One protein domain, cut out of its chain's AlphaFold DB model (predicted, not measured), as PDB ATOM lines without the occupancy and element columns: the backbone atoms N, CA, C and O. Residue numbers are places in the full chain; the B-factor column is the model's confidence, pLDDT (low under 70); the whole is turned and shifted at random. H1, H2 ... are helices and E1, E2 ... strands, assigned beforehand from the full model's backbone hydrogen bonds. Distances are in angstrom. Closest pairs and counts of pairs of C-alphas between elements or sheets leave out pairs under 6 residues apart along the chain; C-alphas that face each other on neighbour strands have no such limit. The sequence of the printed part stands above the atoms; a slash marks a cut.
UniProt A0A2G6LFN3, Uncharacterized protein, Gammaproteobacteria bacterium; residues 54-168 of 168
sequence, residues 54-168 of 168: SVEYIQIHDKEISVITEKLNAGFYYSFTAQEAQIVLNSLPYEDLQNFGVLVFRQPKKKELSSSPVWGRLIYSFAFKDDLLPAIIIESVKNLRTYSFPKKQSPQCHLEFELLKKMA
ATOM      1  N   SER A  54     210.742 187.845 204.687       94.25
ATOM      2  CA  SER A  54     209.458 188.350 204.210       94.25
ATOM      3  C   SER A  54     209.687 189.391 203.122       94.25
ATOM      4  O   SER A  54     210.710 190.073 203.110       94.25
ATOM      5  N   VAL A  55     208.726 189.512 202.210       95.50
ATOM      6  CA  VAL A  55     208.726 190.553 201.184       95.50
ATOM      7  C   VAL A  55     207.464 191.378 201.360       95.50
ATOM      8  O   VAL A  55     206.362 190.832 201.335       95.50
ATOM      9  N   GLU A  56     207.641 192.677 201.532       95.12
ATOM     10  CA  GLU A  56     206.579 193.679 201.500       95.12
ATOM     11  C   GLU A  56     206.865 194.683 200.380       95.12
ATOM     12  O   GLU A  56     207.946 194.678 199.787       95.12
ATOM     13  N   TYR A  57     205.887 195.523 200.058       94.88
ATOM     14  CA  TYR A  57     206.017 196.530 199.011       94.88
ATOM     15  C   TYR A  57     205.712 197.902 199.585       94.88
ATOM     16  O   TYR A  57     204.769 198.057 200.363       94.88
ATOM     17  N   ILE A  58     206.518 198.890 199.203       94.56
ATOM     18  CA  ILE A  58     206.313 200.289 199.585       94.56
ATOM     19  C   ILE A  58     206.300 201.169 198.341       94.56
ATOM     20  O   ILE A  58     206.963 200.873 197.346       94.56
ATOM     21  N   GLN A  59     205.553 202.267 198.421       93.38
ATOM     22  CA  GLN A  59     205.468 203.269 197.362       93.38
ATOM     23  C   GLN A  59     206.508 204.367 197.599       93.38
ATOM     24  O   GLN A  59     206.525 204.999 198.663       93.38
ATOM     25  N   ILE A  60     207.372 204.585 196.614       92.44
ATOM     26  CA  ILE A  60     208.356 205.666 196.582       92.44
ATOM     27  C   ILE A  60     208.102 206.467 195.312       92.44
ATOM     28  O   ILE A  60     208.265 205.948 194.207       92.44
ATOM     29  N   HIS A  61     207.708 207.729 195.470       90.88
ATOM     30  CA  HIS A  61     207.162 208.555 194.396       90.88
ATOM     31  C   HIS A  61     206.046 207.787 193.667       90.88
ATOM     32  O   HIS A  61     205.131 207.283 194.316       90.88
ATOM     33  N   ASP A  62     206.157 207.634 192.348       88.75
ATOM     34  CA  ASP A  62     205.199 206.899 191.512       88.75
ATOM     35  C   ASP A  62     205.602 205.430 191.270       88.75
ATOM     36  O   ASP A  62     205.140 204.798 190.315       88.75
ATOM     37  N   LYS A  63     206.515 204.879 192.082       91.19
ATOM     38  CA  LYS A  63     207.077 203.535 191.895       91.19
ATOM     39  C   LYS A  63     206.889 202.661 193.129       91.19
ATOM     40  O   LYS A  63     207.281 203.013 194.240       91.19
ATOM     41  N   GLU A  64     206.402 201.448 192.899       92.94
ATOM     42  CA  GLU A  64     206.419 200.396 193.906       92.94
ATOM     43  C   GLU A  64     207.784 199.707 193.932       92.94
ATOM     44  O   GLU A  64     208.298 199.275 192.894       92.94
ATOM     45  N   ILE A  65     208.368 199.574 195.120       94.50
ATOM     46  CA  ILE A  65     209.608 198.824 195.311       94.50
ATOM     47  C   ILE A  65     209.412 197.666 196.284       94.50
ATOM     48  O   ILE A  65     208.540 197.696 197.154       94.50
ATOM     49  N   SER A  66     210.258 196.645 196.153       95.31
ATOM     50  CA  SER A  66     210.248 195.497 197.062       95.31
ATOM     51  C   SER A  66     211.122 195.766 198.281       95.31
ATOM     52  O   SER A  66     212.287 196.142 198.145       95.31
ATOM     53  N   VAL A  67     210.585 195.511 199.468       96.75
ATOM     54  CA  VAL A  67     211.327 195.510 200.728       96.75
ATOM     55  C   VAL A  67     211.459 194.073 201.206       96.75
ATOM     56  O   VAL A  67     210.471 193.389 201.466       96.75
ATOM     57  N   ILE A  68     212.695 193.598 201.291       95.56
ATOM     58  CA  ILE A  68     213.032 192.253 201.749       95.56
ATOM     59  C   ILE A  68     213.504 192.366 203.190       95.56
ATOM     60  O   ILE A  68     214.506 193.026 203.448       95.56
ATOM     61  N   THR A  69     212.843 191.678 204.110       95.88
ATOM     62  CA  THR A  69     213.200 191.711 205.530       95.88
ATOM     63  C   THR A  69     213.571 190.323 206.009       95.88
ATOM     64  O   THR A  69     212.722 189.441 206.134       95.88
ATOM     65  N   GLU A  70     214.860 190.112 206.275       95.25
ATOM     66  CA  GLU A  70     215.350 188.875 206.871       95.25
ATOM     67  C   GLU A  70     214.963 188.809 208.351       95.25
ATOM     68  O   GLU A  70     215.126 189.768 209.114       95.25
ATOM     69  N   LYS A  71     214.486 187.639 208.769       94.44
ATOM     70  CA  LYS A  71     214.184 187.334 210.160       94.44
ATOM     71  C   LYS A  71     215.455 187.375 211.001       94.44
ATOM     72  O   LYS A  71     216.461 186.734 210.700       94.44
ATOM     73  N   LEU A  72     215.375 188.105 212.105       92.81
ATOM     74  CA  LEU A  72     216.490 188.284 213.020       92.81
ATOM     75  C   LEU A  72     216.616 187.132 214.016       92.81
ATOM     76  O   LEU A  72     215.631 186.580 214.510       92.81
ATOM     77  N   ASN A  73     217.860 186.830 214.376       91.12
ATOM     78  CA  ASN A  73     218.177 186.019 215.539       91.12
ATOM     79  C   ASN A  73     218.056 186.857 216.818       91.12
ATOM     80  O   ASN A  73     218.212 188.080 216.810       91.12
ATOM     81  N   ALA A  74     217.858 186.179 217.949       88.12
ATOM     82  CA  ALA A  74     217.805 186.828 219.254       88.12
ATOM     83  C   ALA A  74     219.043 187.711 219.506       88.12
ATOM     84  O   ALA A  74     220.189 187.285 219.318       88.12
ATOM     85  N   GLY A  75     218.804 188.943 219.962       87.50
ATOM     86  CA  GLY A  75     219.857 189.917 220.250       87.50
ATOM     87  C   GLY A  75     220.338 190.725 219.042       87.50
ATOM     88  O   GLY A  75     221.357 191.399 219.162       87.50
ATOM     89  N   PHE A  76     219.637 190.681 217.911       90.38
ATOM     90  CA  PHE A  76     219.809 191.616 216.796       90.38
ATOM     91  C   PHE A  76     218.548 192.460 216.612       90.38
ATOM     92  O   PHE A  76     217.454 192.022 216.965       90.38
ATOM     93  N   TYR A  77     218.708 193.660 216.064       90.56
ATOM     94  CA  TYR A  77     217.601 194.539 215.686       90.56
ATOM     95  C   TYR A  77     217.962 195.349 214.436       90.56
ATOM     96  O   TYR A  77     219.140 195.594 214.167       90.56
ATOM     97  N   TYR A  78     216.954 195.762 213.670       91.69
ATOM     98  CA  TYR A  78     217.122 196.791 212.648       91.69
ATOM     99  C   TYR A  78     216.955 198.156 213.309       91.69
ATOM    100  O   TYR A  78     215.990 198.375 214.037       91.69
ATOM    101  N   SER A  79     217.899 199.068 213.083       86.25
ATOM    102  CA  SER A  79     217.828 200.441 213.605       86.25
ATOM    103  C   SER A  79     216.897 201.347 212.800       86.25
ATOM    104  O   SER A  79     216.817 202.534 213.084       86.25
ATOM    105  N   PHE A  80     216.291 200.808 211.748       85.44
ATOM    106  CA  PHE A  80     215.545 201.543 210.748       85.44
ATOM    107  C   PHE A  80     214.392 200.667 210.271       85.44
ATOM    108  O   PHE A  80     214.578 199.461 210.080       85.44
ATOM    109  N   THR A  81     213.214 201.255 210.117       90.62
ATOM    110  CA  THR A  81     212.004 200.571 209.647       90.62
ATOM    111  C   THR A  81     211.771 200.818 208.159       90.62
ATOM    112  O   THR A  81     212.302 201.765 207.574       90.62
ATOM    113  N   ALA A  82     210.951 199.980 207.524       91.50
ATOM    114  CA  ALA A  82     210.572 200.177 206.127       91.50
ATOM    115  C   ALA A  82     209.797 201.492 205.918       91.50
ATOM    116  O   ALA A  82     209.980 202.162 204.904       91.50
ATOM    117  N   GLN A  83     208.984 201.901 206.897       91.25
ATOM    118  CA  GLN A  83     208.228 203.154 206.862       91.25
ATOM    119  C   GLN A  83     209.152 204.376 206.957       91.25
ATOM    120  O   GLN A  83     208.997 205.334 206.204       91.25
ATOM    121  N   GLU A  84     210.150 204.346 207.840       91.69
ATOM    122  CA  GLU A  84     211.154 205.415 207.909       91.69
ATOM    123  C   GLU A  84     211.988 205.476 206.625       91.69
ATOM    124  O   GLU A  84     212.258 206.565 206.115       91.69
ATOM    125  N   ALA A  85     212.329 204.318 206.051       92.25
ATOM    126  CA  ALA A  85     212.993 204.249 204.753       92.25
ATOM    127  C   ALA A  85     212.160 204.897 203.655       92.25
ATOM    128  O   ALA A  85     212.692 205.672 202.864       92.25
ATOM    129  N   GLN A  86     210.854 204.638 203.642       93.56
ATOM    130  CA  GLN A  86     209.928 205.255 202.705       93.56
ATOM    131  C   GLN A  86     209.946 206.786 202.819       93.56
ATOM    132  O   GLN A  86     210.010 207.469 201.799       93.56
ATOM    133  N   ILE A  87     209.927 207.338 204.036       93.69
ATOM    134  CA  ILE A  87     209.975 208.793 204.264       93.69
ATOM    135  C   ILE A  87     211.286 209.380 203.731       93.69
ATOM    136  O   ILE A  87     211.270 210.369 203.000       93.69
ATOM    137  N   VAL A  88     212.420 208.759 204.069       93.12
ATOM    138  CA  VAL A  88     213.740 209.237 203.636       93.12
ATOM    139  C   VAL A  88     213.882 209.161 202.119       93.12
ATOM    140  O   VAL A  88     214.312 210.131 201.500       93.12
ATOM    141  N   LEU A  89     213.484 208.053 201.498       93.25
ATOM    142  CA  LEU A  89     213.623 207.869 200.054       93.25
ATOM    143  C   LEU A  89     212.701 208.811 199.268       93.25
ATOM    144  O   LEU A  89     213.134 209.380 198.275       93.25
ATOM    145  N   ASN A  90     211.485 209.077 199.752       93.88
ATOM    146  CA  ASN A  90     210.603 210.079 199.143       93.88
ATOM    147  C   ASN A  90     211.139 211.517 199.244       93.88
ATOM    148  O   ASN A  90     210.699 212.383 198.495       93.88
ATOM    149  N   SER A  91     212.080 211.792 200.152       94.81
ATOM    150  CA  SER A  91     212.717 213.112 200.240       94.81
ATOM    151  C   SER A  91     213.819 213.335 199.197       94.81
ATOM    152  O   SER A  91     214.248 214.473 199.000       94.81
ATOM    153  N   LEU A  92     214.284 212.270 198.533       93.44
ATOM    154  CA  LEU A  92     215.312 212.347 197.498       93.44
ATOM    155  C   LEU A  92     214.699 212.690 196.129       93.44
ATOM    156  O   LEU A  92     213.548 212.317 195.871       93.44
ATOM    157  N   PRO A  93     215.462 213.348 195.233       94.12
ATOM    158  CA  PRO A  93     215.028 213.604 193.865       94.12
ATOM    159  C   PRO A  93     214.620 212.315 193.146       94.12
ATOM    160  O   PRO A  93     215.243 211.263 193.312       94.12
ATOM    161  N   TYR A  94     213.571 212.401 192.331       91.25
ATOM    162  CA  TYR A  94     213.055 211.254 191.584       91.25
ATOM    163  C   TYR A  94     214.109 210.675 190.629       91.25
ATOM    164  O   TYR A  94     214.216 209.457 190.473       91.25
ATOM    165  N   GLU A  95     214.926 211.543 190.033       92.62
ATOM    166  CA  GLU A  95     215.967 211.204 189.064       92.62
ATOM    167  C   GLU A  95     217.016 210.252 189.654       92.62
ATOM    168  O   GLU A  95     217.459 209.321 188.978       92.62
ATOM    169  N   ASP A  96     217.354 210.426 190.933       90.38
ATOM    170  CA  ASP A  96     218.339 209.592 191.630       90.38
ATOM    171  C   ASP A  96     217.798 208.183 191.929       90.38
ATOM    172  O   ASP A  96     218.561 207.221 192.072       90.38
ATOM    173  N   LEU A  97     216.472 208.040 192.010       91.12
ATOM    174  CA  LEU A  97     215.790 206.805 192.398       91.12
ATOM    175  C   LEU A  97     215.135 206.064 191.232       91.12
ATOM    176  O   LEU A  97     214.618 204.964 191.433       91.12
ATOM    177  N   GLN A  98     215.198 206.593 190.010       88.94
ATOM    178  CA  GLN A  98     214.522 206.024 188.837       88.94
ATOM    179  C   GLN A  98     214.804 204.518 188.662       88.94
ATOM    180  O   GLN A  98     213.895 203.705 188.446       88.94
ATOM    181  N   ASN A  99     216.067 204.128 188.847       88.88
ATOM    182  CA  ASN A  99     216.522 202.747 188.706       88.88
ATOM    183  C   ASN A  99     216.502 201.957 190.021       88.88
ATOM    184  O   ASN A  99     216.706 200.751 189.996       88.88
ATOM    185  N   PHE A 100     216.239 202.590 191.164       91.50
ATOM    186  CA  PHE A 100     216.202 201.913 192.458       91.50
ATOM    187  C   PHE A 100     215.038 200.918 192.527       91.50
ATOM    188  O   PHE A 100     213.921 201.252 192.131       91.50
ATOM    189  N   GLY A 101     215.291 199.684 192.975       90.94
ATOM    190  CA  GLY A 101     214.286 198.616 192.899       90.94
ATOM    191  C   GLY A 101     214.050 197.844 194.191       90.94
ATOM    192  O   GLY A 101     212.943 197.340 194.391       90.94
ATOM    193  N   VAL A 102     215.060 197.727 195.058       95.38
ATOM    194  CA  VAL A 102     214.976 196.830 196.217       95.38
ATOM    195  C   VAL A 102     215.585 197.459 197.467       95.38
ATOM    196  O   VAL A 102     216.736 197.890 197.481       95.38
ATOM    197  N   LEU A 103     214.833 197.448 198.560       95.94
ATOM    198  CA  LEU A 103     215.359 197.703 199.896       95.94
ATOM    199  C   LEU A 103     215.508 196.368 200.629       95.94
ATOM    200  O   LEU A 103     214.620 195.524 200.577       95.94
ATOM    201  N   VAL A 104     216.632 196.154 201.304       96.00
ATOM    202  CA  VAL A 104     216.932 194.882 201.966       96.00
ATOM    203  C   VAL A 104     217.336 195.131 203.406       96.00
ATOM    204  O   VAL A 104     218.349 195.764 203.663       96.00
ATOM    205  N   PHE A 105     216.611 194.554 204.348       95.88
ATOM    206  CA  PHE A 105     217.014 194.426 205.739       95.88
ATOM    207  C   PHE A 105     217.626 193.034 205.931       95.88
ATOM    208  O   PHE A 105     216.935 192.023 205.789       95.88
ATOM    209  N   ARG A 106     218.940 192.968 206.192       93.81
ATOM    210  CA  ARG A 106     219.701 191.708 206.333       93.81
ATOM    211  C   ARG A 106     220.348 191.590 207.707       93.81
ATOM    212  O   ARG A 106     220.827 192.583 208.246       93.81
ATOM    213  N   GLN A 107     220.474 190.377 208.242       92.50
ATOM    214  CA  GLN A 107     221.372 190.123 209.366       92.50
ATOM    215  C   GLN A 107     222.763 189.666 208.889       92.50
ATOM    216  O   GLN A 107     222.890 188.607 208.264       92.50
ATOM    217  N   PRO A 108     223.850 190.371 209.252       90.19
ATOM    218  CA  PRO A 108     225.196 189.947 208.889       90.19
ATOM    219  C   PRO A 108     225.600 188.650 209.607       90.19
ATOM    220  O   PRO A 108     225.347 188.441 210.800       90.19
ATOM    221  N   LYS A 109     226.296 187.758 208.893       88.69
ATOM    222  CA  LYS A 109     226.773 186.475 209.446       88.69
ATOM    223  C   LYS A 109     228.046 186.667 210.280       88.69
ATOM    224  O   LYS A 109     228.779 187.639 210.127       88.69
ATOM    225  N   LYS A 110     228.393 185.691 211.135       84.25
ATOM    226  CA  LYS A 110     229.554 185.773 212.061       84.25
ATOM    227  C   LYS A 110     230.872 186.206 211.392       84.25
ATOM    228  O   LYS A 110     231.601 187.026 211.948       84.25
ATOM    229  N   LYS A 111     231.185 185.656 210.210       81.12
ATOM    230  CA  LYS A 111     232.399 186.020 209.454       81.12
ATOM    231  C   LYS A 111     232.326 187.433 208.869       81.12
ATOM    232  O   LYS A 111     233.342 188.119 208.837       81.12
ATOM    233  N   GLU A 112     231.137 187.862 208.451       85.12
ATOM    234  CA  GLU A 112     230.881 189.192 207.887       85.12
ATOM    235  C   GLU A 112     231.054 190.267 208.967       85.12
ATOM    236  O   GLU A 112     231.802 191.218 208.759       85.12
ATOM    237  N   LEU A 113     230.495 190.038 210.164       82.94
ATOM    238  CA  LEU A 113     230.670 190.903 211.339       82.94
ATOM    239  C   LEU A 113     232.140 191.114 211.725       82.94
ATOM    240  O   LEU A 113     232.501 192.183 212.204       82.94
ATOM    241  N   SER A 114     232.984 190.095 211.544       79.44
ATOM    242  CA  SER A 114     234.397 190.161 211.945       79.44
ATOM    243  C   SER A 114     235.298 190.794 210.882       79.44
ATOM    244  O   SER A 114     236.347 191.327 211.226       79.44
ATOM    245  N   SER A 115     234.919 190.705 209.604       73.56
ATOM    246  CA  SER A 115     235.818 191.022 208.481       73.56
ATOM    247  C   SER A 115     235.402 192.279 207.709       73.56
ATOM    248  O   SER A 115     236.256 192.931 207.120       73.56
ATOM    249  N   SER A 116     234.109 192.629 207.698       67.94
ATOM    250  CA  SER A 116     233.571 193.814 207.008       67.94
ATOM    251  C   SER A 116     232.252 194.292 207.651       67.94
ATOM    252  O   SER A 116     231.214 194.288 206.976       67.94
ATOM    253  N   PRO A 117     232.249 194.708 208.930       77.56
ATOM    254  CA  PRO A 117     231.057 195.291 209.533       77.56
ATOM    255  C   PRO A 117     230.720 196.623 208.847       77.56
ATOM    256  O   PRO A 117     231.565 197.509 208.744       77.56
ATOM    257  N   VAL A 118     229.484 196.757 208.372       86.00
ATOM    258  CA  VAL A 118     228.925 198.004 207.835       86.00
ATOM    259  C   VAL A 118     227.491 198.144 208.326       86.00
ATOM    260  O   VAL A 118     226.860 197.147 208.663       86.00
ATOM    261  N   TRP A 119     226.993 199.375 208.364       88.00
ATOM    262  CA  TRP A 119     225.599 199.676 208.700       88.00
ATOM    263  C   TRP A 119     224.670 199.533 207.484       88.00
ATOM    264  O   TRP A 119     223.498 199.207 207.635       88.00
ATOM    265  N   GLY A 120     225.208 199.700 206.272       91.44
ATOM    266  CA  GLY A 120     224.485 199.453 205.033       91.44
ATOM    267  C   GLY A 120     225.379 199.404 203.793       91.44
ATOM    268  O   GLY A 120     226.592 199.629 203.875       91.44
ATOM    269  N   ARG A 121     224.790 199.050 202.645       92.25
ATOM    270  CA  ARG A 121     225.455 198.895 201.339       92.25
ATOM    271  C   ARG A 121     224.546 199.384 200.217       92.25
ATOM    272  O   ARG A 121     223.351 199.131 200.255       92.25
ATOM    273  N   LEU A 122     225.134 199.987 199.191       93.75
ATOM    274  CA  LEU A 122     224.488 200.208 197.900       93.75
ATOM    275  C   LEU A 122     225.069 199.211 196.895       93.75
ATOM    276  O   LEU A 122     226.284 199.171 196.698       93.75
ATOM    277  N   ILE A 123     224.212 198.395 196.291       94.25
ATOM    278  CA  ILE A 123     224.570 197.375 195.305       94.25
ATOM    279  C   ILE A 123     223.828 197.699 194.014       94.25
ATOM    280  O   ILE A 123     222.610 197.725 194.011       94.25
ATOM    281  N   TYR A 124     224.531 197.921 192.907       93.50
ATOM    282  CA  TYR A 124     223.885 198.279 191.636       93.50
ATOM    283  C   TYR A 124     223.318 197.082 190.860       93.50
ATOM    284  O   TYR A 124     222.516 197.263 189.951       93.50
ATOM    285  N   SER A 125     223.732 195.865 191.210       92.69
ATOM    286  CA  SER A 125     223.286 194.628 190.565       92.69
ATOM    287  C   SER A 125     222.987 193.587 191.634       92.69
ATOM    288  O   SER A 125     223.875 192.847 192.057       92.69
ATOM    289  N   PHE A 126     221.750 193.594 192.119       93.38
ATOM    290  CA  PHE A 126     221.243 192.663 193.117       93.38
ATOM    291  C   PHE A 126     220.225 191.726 192.469       93.38
ATOM    292  O   PHE A 126     219.247 192.188 191.876       93.38
ATOM    293  N   ALA A 127     220.462 190.420 192.575       91.69
ATOM    294  CA  ALA A 127     219.603 189.408 191.974       91.69
ATOM    295  C   ALA A 127     218.338 189.168 192.816       91.69
ATOM    296  O   ALA A 127     218.404 188.610 193.919       91.69
ATOM    297  N   PHE A 128     217.174 189.531 192.276       88.88
ATOM    298  CA  PHE A 128     215.876 189.326 192.918       88.88
ATOM    299  C   PHE A 128     214.783 189.025 191.890       88.88
ATOM    300  O   PHE A 128     214.609 189.785 190.950       88.88
ATOM    301  N   LYS A 129     214.027 187.932 192.094       83.88
ATOM    302  CA  LYS A 129     212.938 187.481 191.196       83.88
ATOM    303  C   LYS A 129     213.330 187.481 189.710       83.88
ATOM    304  O   LYS A 129     212.603 187.997 188.878       83.88
ATOM    305  N   ASP A 130     214.494 186.910 189.413       84.81
ATOM    306  CA  ASP A 130     215.067 186.809 188.062       84.81
ATOM    307  C   ASP A 130     215.487 188.142 187.408       84.81
ATOM    308  O   ASP A 130     216.038 188.126 186.308       84.81
ATOM    309  N   ASP A 131     215.364 189.265 188.121       88.75
ATOM    310  CA  ASP A 131     215.859 190.579 187.709       88.75
ATOM    311  C   ASP A 131     217.153 190.974 188.438       88.75
ATOM    312  O   ASP A 131     217.462 190.507 189.542       88.75
ATOM    313  N   LEU A 132     217.916 191.882 187.818       92.06
ATOM    314  CA  LEU A 132     219.064 192.558 188.423       92.06
ATOM    315  C   LEU A 132     218.714 194.020 188.669       92.06
ATOM    316  O   LEU A 132     218.644 194.819 187.736       92.06
ATOM    317  N   LEU A 133     218.519 194.367 189.937       92.75
ATOM    318  CA  LEU A 133     218.079 195.697 190.342       92.75
ATOM    319  C   LEU A 133     219.091 196.343 191.295       92.75
ATOM    320  O   LEU A 133     219.734 195.645 192.077       92.75
ATOM    321  N   PRO A 134     219.230 197.676 191.283       94.88
ATOM    322  CA  PRO A 134     219.895 198.396 192.352       94.88
ATOM    323  C   PRO A 134     219.181 198.193 193.692       94.88
ATOM    324  O   PRO A 134     217.961 198.368 193.800       94.88
ATOM    325  N   ALA A 135     219.964 197.863 194.715       95.75
ATOM    326  CA  ALA A 135     219.501 197.591 196.059       95.75
ATOM    327  C   ALA A 135     220.270 198.373 197.125       95.75
ATOM    328  O   ALA A 135     221.497 198.489 197.086       95.75
ATOM    329  N   ILE A 136     219.532 198.849 198.125       95.31
ATOM    330  CA  ILE A 136     220.071 199.392 199.367       95.31
ATOM    331  C   ILE A 136     219.886 198.304 200.411       95.31
ATOM    332  O   ILE A 136     218.778 197.828 200.638       95.31
ATOM    333  N   ILE A 137     220.981 197.899 201.038       94.81
ATOM    334  CA  ILE A 137     220.992 196.898 202.095       94.81
ATOM    335  C   ILE A 137     221.254 197.616 203.410       94.81
ATOM    336  O   ILE A 137     222.279 198.274 203.544       94.81
ATOM    337  N   ILE A 138     220.362 197.460 204.376       95.00
ATOM    338  CA  ILE A 138     220.513 197.893 205.759       95.00
ATOM    339  C   ILE A 138     220.818 196.653 206.598       95.00
ATOM    340  O   ILE A 138     220.061 195.680 206.614       95.00
ATOM    341  N   GLU A 139     221.968 196.665 207.261       93.56
ATOM    342  CA  GLU A 139     222.428 195.532 208.062       93.56
ATOM    343  C   GLU A 139     221.896 195.665 209.494       93.56
ATOM    344  O   GLU A 139     221.875 196.750 210.079       93.56
ATOM    345  N   SER A 140     221.484 194.548 210.084       92.69
ATOM    346  CA  SER A 140     221.050 194.530 211.472       92.69
ATOM    347  C   SER A 140     222.222 194.710 212.425       92.69
ATOM    348  O   SER A 140     223.361 194.290 212.183       92.69
ATOM    349  N   VAL A 141     221.923 195.326 213.561       89.00
ATOM    350  CA  VAL A 141     222.902 195.632 214.591       89.00
ATOM    351  C   VAL A 141     222.720 194.652 215.736       89.00
ATOM    352  O   VAL A 141     221.610 194.354 216.180       89.00
ATOM    353  N   LYS A 142     223.840 194.129 216.237       87.31
ATOM    354  CA  LYS A 142     223.830 193.318 217.451       87.31
ATOM    355  C   LYS A 142     223.541 194.229 218.641       87.31
ATOM    356  O   LYS A 142     224.222 195.235 218.818       87.31
ATOM    357  N   ASN A 143     222.595 193.850 219.489       79.06
ATOM    358  CA  ASN A 143     222.318 194.526 220.748       79.06
ATOM    359  C   ASN A 143     223.515 194.330 221.697       79.06
ATOM    360  O   ASN A 143     223.656 193.318 222.391       79.06
ATOM    361  N   LEU A 144     224.453 195.274 221.641       65.62
ATOM    362  CA  LEU A 144     225.683 195.284 222.417       65.62
ATOM    363  C   LEU A 144     225.452 196.083 223.705       65.62
ATOM    364  O   LEU A 144     225.970 197.181 223.856       65.62
ATOM    365  N   ARG A 145     224.740 195.469 224.658       62.69
ATOM    366  CA  ARG A 145     224.523 195.952 226.039       62.69
ATOM    367  C   ARG A 145     223.639 197.196 226.183       62.69
ATOM    368  O   ARG A 145     223.400 197.961 225.260       62.69
ATOM    369  N   THR A 146     223.189 197.381 227.422       61.06
ATOM    370  CA  THR A 146     222.491 198.560 227.927       61.06
ATOM    371  C   THR A 146     223.283 199.823 227.596       61.06
ATOM    372  O   THR A 146     224.415 199.989 228.061       61.06
ATOM    373  N   TYR A 147     222.693 200.712 226.800       65.44
ATOM    374  CA  TYR A 147     223.270 202.023 226.530       65.44
ATOM    375  C   TYR A 147     223.416 202.793 227.847       65.44
ATOM    376  O   TYR A 147     222.447 203.029 228.567       65.44
ATOM    377  N   SER A 148     224.650 203.167 228.178       66.56
ATOM    378  CA  SER A 148     224.959 204.039 229.308       66.56
ATOM    379  C   SER A 148     225.010 205.474 228.803       66.56
ATOM    380  O   SER A 148     226.005 205.879 228.203       66.56
ATOM    381  N   PHE A 149     223.970 206.257 229.069       69.81
ATOM    382  CA  PHE A 149     223.995 207.681 228.758       69.81
ATOM    383  C   PHE A 149     224.863 208.439 229.779       69.81
ATOM    384  O   PHE A 149     224.706 208.240 230.987       69.81
ATOM    385  N   PRO A 150     225.784 209.316 229.339       74.69
ATOM    386  CA  PRO A 150     226.537 210.160 230.257       74.69
ATOM    387  C   PRO A 150     225.591 211.122 230.987       74.69
ATOM    388  O   PRO A 150     224.653 211.650 230.398       74.69
ATOM    389  N   LYS A 151     225.863 211.404 232.272       76.44
ATOM    390  CA  LYS A 151     225.040 212.325 233.089       76.44
ATOM    391  C   LYS A 151     224.972 213.751 232.527       76.44
ATOM    392  O   LYS A 151     224.038 214.480 232.832       76.44
ATOM    393  N   LYS A 152     225.977 214.161 231.747       84.31
ATOM    394  CA  LYS A 152     226.005 215.441 231.033       84.31
ATOM    395  C   LYS A 152     225.744 215.166 229.556       84.31
ATOM    396  O   LYS A 152     226.580 214.551 228.900       84.31
ATOM    397  N   GLN A 153     224.601 215.622 229.061       83.31
ATOM    398  CA  GLN A 153     224.212 215.534 227.655       83.31
ATOM    399  C   GLN A 153     224.225 216.933 227.035       83.31
ATOM    400  O   GLN A 153     223.963 217.921 227.720       83.31
ATOM    401  N   SER A 154     224.534 217.024 225.740       89.06
ATOM    402  CA  SER A 154     224.256 218.240 224.976       89.06
ATOM    403  C   SER A 154     222.736 218.426 224.836       89.06
ATOM    404  O   SER A 154     221.996 217.442 224.940       89.06
ATOM    405  N   PRO A 155     222.244 219.649 224.558       88.62
ATOM    406  CA  PRO A 155     220.822 219.873 224.293       88.62
ATOM    407  C   PRO A 155     220.265 218.945 223.202       88.62
ATOM    408  O   PRO A 155     219.168 218.414 223.345       88.62
ATOM    409  N   GLN A 156     221.062 218.678 222.160       84.69
ATOM    410  CA  GLN A 156     220.699 217.777 221.064       84.69
ATOM    411  C   GLN A 156     220.514 216.330 221.545       84.69
ATOM    412  O   GLN A 156     219.486 215.719 221.272       84.69
ATOM    413  N   CYS A 157     221.475 215.803 222.317       80.81
ATOM    414  CA  CYS A 157     221.386 214.448 222.866       80.81
ATOM    415  C   CYS A 157     220.223 214.299 223.851       80.81
ATOM    416  O   CYS A 157     219.647 213.220 223.950       80.81
ATOM    417  N   HIS A 158     219.877 215.362 224.581       84.94
ATOM    418  CA  HIS A 158     218.725 215.344 225.477       84.94
ATOM    419  C   HIS A 158     217.408 215.246 224.700       84.94
ATOM    420  O   HIS A 158     216.532 214.464 225.059       84.94
ATOM    421  N   LEU A 159     217.296 215.990 223.598       86.94
ATOM    422  CA  LEU A 159     216.124 215.964 222.727       86.94
ATOM    423  C   LEU A 159     215.945 214.587 222.072       86.94
ATOM    424  O   LEU A 159     214.849 214.036 222.075       86.94
ATOM    425  N   GLU A 160     217.040 213.996 221.595       82.50
ATOM    426  CA  GLU A 160     217.060 212.637 221.048       82.50
ATOM    427  C   GLU A 160     216.705 211.578 222.106       82.50
ATOM    428  O   GLU A 160     215.905 210.682 221.848       82.50
ATOM    429  N   PHE A 161     217.216 211.712 223.334       83.81
ATOM    430  CA  PHE A 161     216.871 210.821 224.444       83.81
ATOM    431  C   PHE A 161     215.377 210.867 224.803       83.81
ATOM    432  O   PHE A 161     214.765 209.826 225.048       83.81
ATOM    433  N   GLU A 162     214.768 212.054 224.805       85.81
ATOM    434  CA  GLU A 162     213.329 212.211 225.048       85.81
ATOM    435  C   GLU A 162     212.471 211.672 223.891       85.81
ATOM    436  O   GLU A 162     211.381 211.150 224.134       85.81
ATOM    437  N   LEU A 163     212.953 211.726 222.644       80.38
ATOM    438  CA  LEU A 163     212.302 211.054 221.511       80.38
ATOM    439  C   LEU A 163     212.352 209.529 221.666       80.38
ATOM    440  O   LEU A 163     211.319 208.872 221.550       80.38
ATOM    441  N   LEU A 164     213.519 208.981 222.015       73.56
ATOM    442  CA  LEU A 164     213.699 207.542 222.227       73.56
ATOM    443  C   LEU A 164     212.803 207.003 223.349       73.56
ATOM    444  O   LEU A 164     212.239 205.922 223.209       73.56
ATOM    445  N   LYS A 165     212.609 207.760 224.437       76.94
ATOM    446  CA  LYS A 165     211.671 207.389 225.512       76.94
ATOM    447  C   LYS A 165     210.215 207.289 225.063       76.94
ATOM    448  O   LYS A 165     209.469 206.535 225.669       76.94
ATOM    449  N   LYS A 166     209.791 208.079 224.073       74.50
ATOM    450  CA  LYS A 166     208.407 208.062 223.564       74.50
ATOM    451  C   LYS A 166     208.144 206.900 222.606       74.50
ATOM    452  O   LYS A 166     206.986 206.586 222.357       74.50
ATOM    453  N   MET A 167     209.204 206.328 222.038       52.31
ATOM    454  CA  MET A 167     209.151 205.223 221.077       52.31
ATOM    455  C   MET A 167     209.269 203.839 221.735       52.31
ATOM    456  O   MET A 167     209.049 202.838 221.056       52.31
ATOM    457  N   ALA A 168     209.639 203.784 223.019       51.06
ATOM    458  CA  ALA A 168     209.748 202.567 223.827       51.06
ATOM    459  C   ALA A 168     208.448 202.277 224.590       51.06
ATOM    460  O   ALA A 168     208.130 201.077 224.740       51.06
TER     461      ALA A 168
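What this domain is: This is residues 54 to 168 of the 168 residues of an uncharacterized protein of Gammaproteobacteria bacterium (UniProt A0A2G6LFN3). A strongly twisted sheet of five strands has H1 packed against E1, while a long arm, residues 140 to 154, leads away to H4, set off from the sheet. The printed part has 115 residues, with four named helices and five named strands in the order E1 E2 H1 H2 E3 H3 E4 E5 H4. The sheet, in order E1 E2 E3 E5 E4, is mixed, and the class is mixed, helices and strands. The whole is loose, with a radius of gyration of the C-alphas of 16.6 A, and spans 51 by 34 by 22 A.

Where its parts are: Find C-alpha 54 at (209.458, 188.350, 204.210); E1, residues 54 to 60, runs 19.0 A from there. E2 is residues 63 to 70, 22.5 A; E3, 102 to 106; E4, 120 to 128, 18.0 A; E5, 131 to 139, 22.0 A. H1 is residues 82 to 90, H2 94 to 97 and H3 110 to 115. H4, residues 155 to 167, runs 19.0 A to C-alpha 167 at (209.151, 205.223, 221.077).

How they stand to each other: Look first at hairpin E1 and E2, antiparallel, with N 56 and O 67 2.9 A apart. E2 and E3 are parallel, N 68 to O 103 2.8 A; with H1 and H2 they form a strand-helix-strand unit, parallel neighbours joined through helices, its crossover left-handed. E3 and E5 are parallel, N 104 to O 136 2.8 A. Hairpin E4 and E5 is antiparallel, N 123 to O 135 2.8 A; E4 bends by 90 degrees at residue 124. H1 is on the sheet at a height of 6.3 A, over none of its strands; its closest C-alphas to E1 are Asn 90 and Ile 60, 5.6 A. H2 only grazes the sheet; H3 and H4 are not on it. H1, H3 and H4 have every O i to N i+4 pair within hydrogen-bond range; H2 is too short for one.

The domain as a whole: The C-alphas farthest apart, Asp 130 and Lys 152, are 52.8 A apart. The printed part has no cut; E2 to H1 and E5 to H4 are long links. Residues 116, 144 to 149 and 167 to 168 have pLDDT under 70.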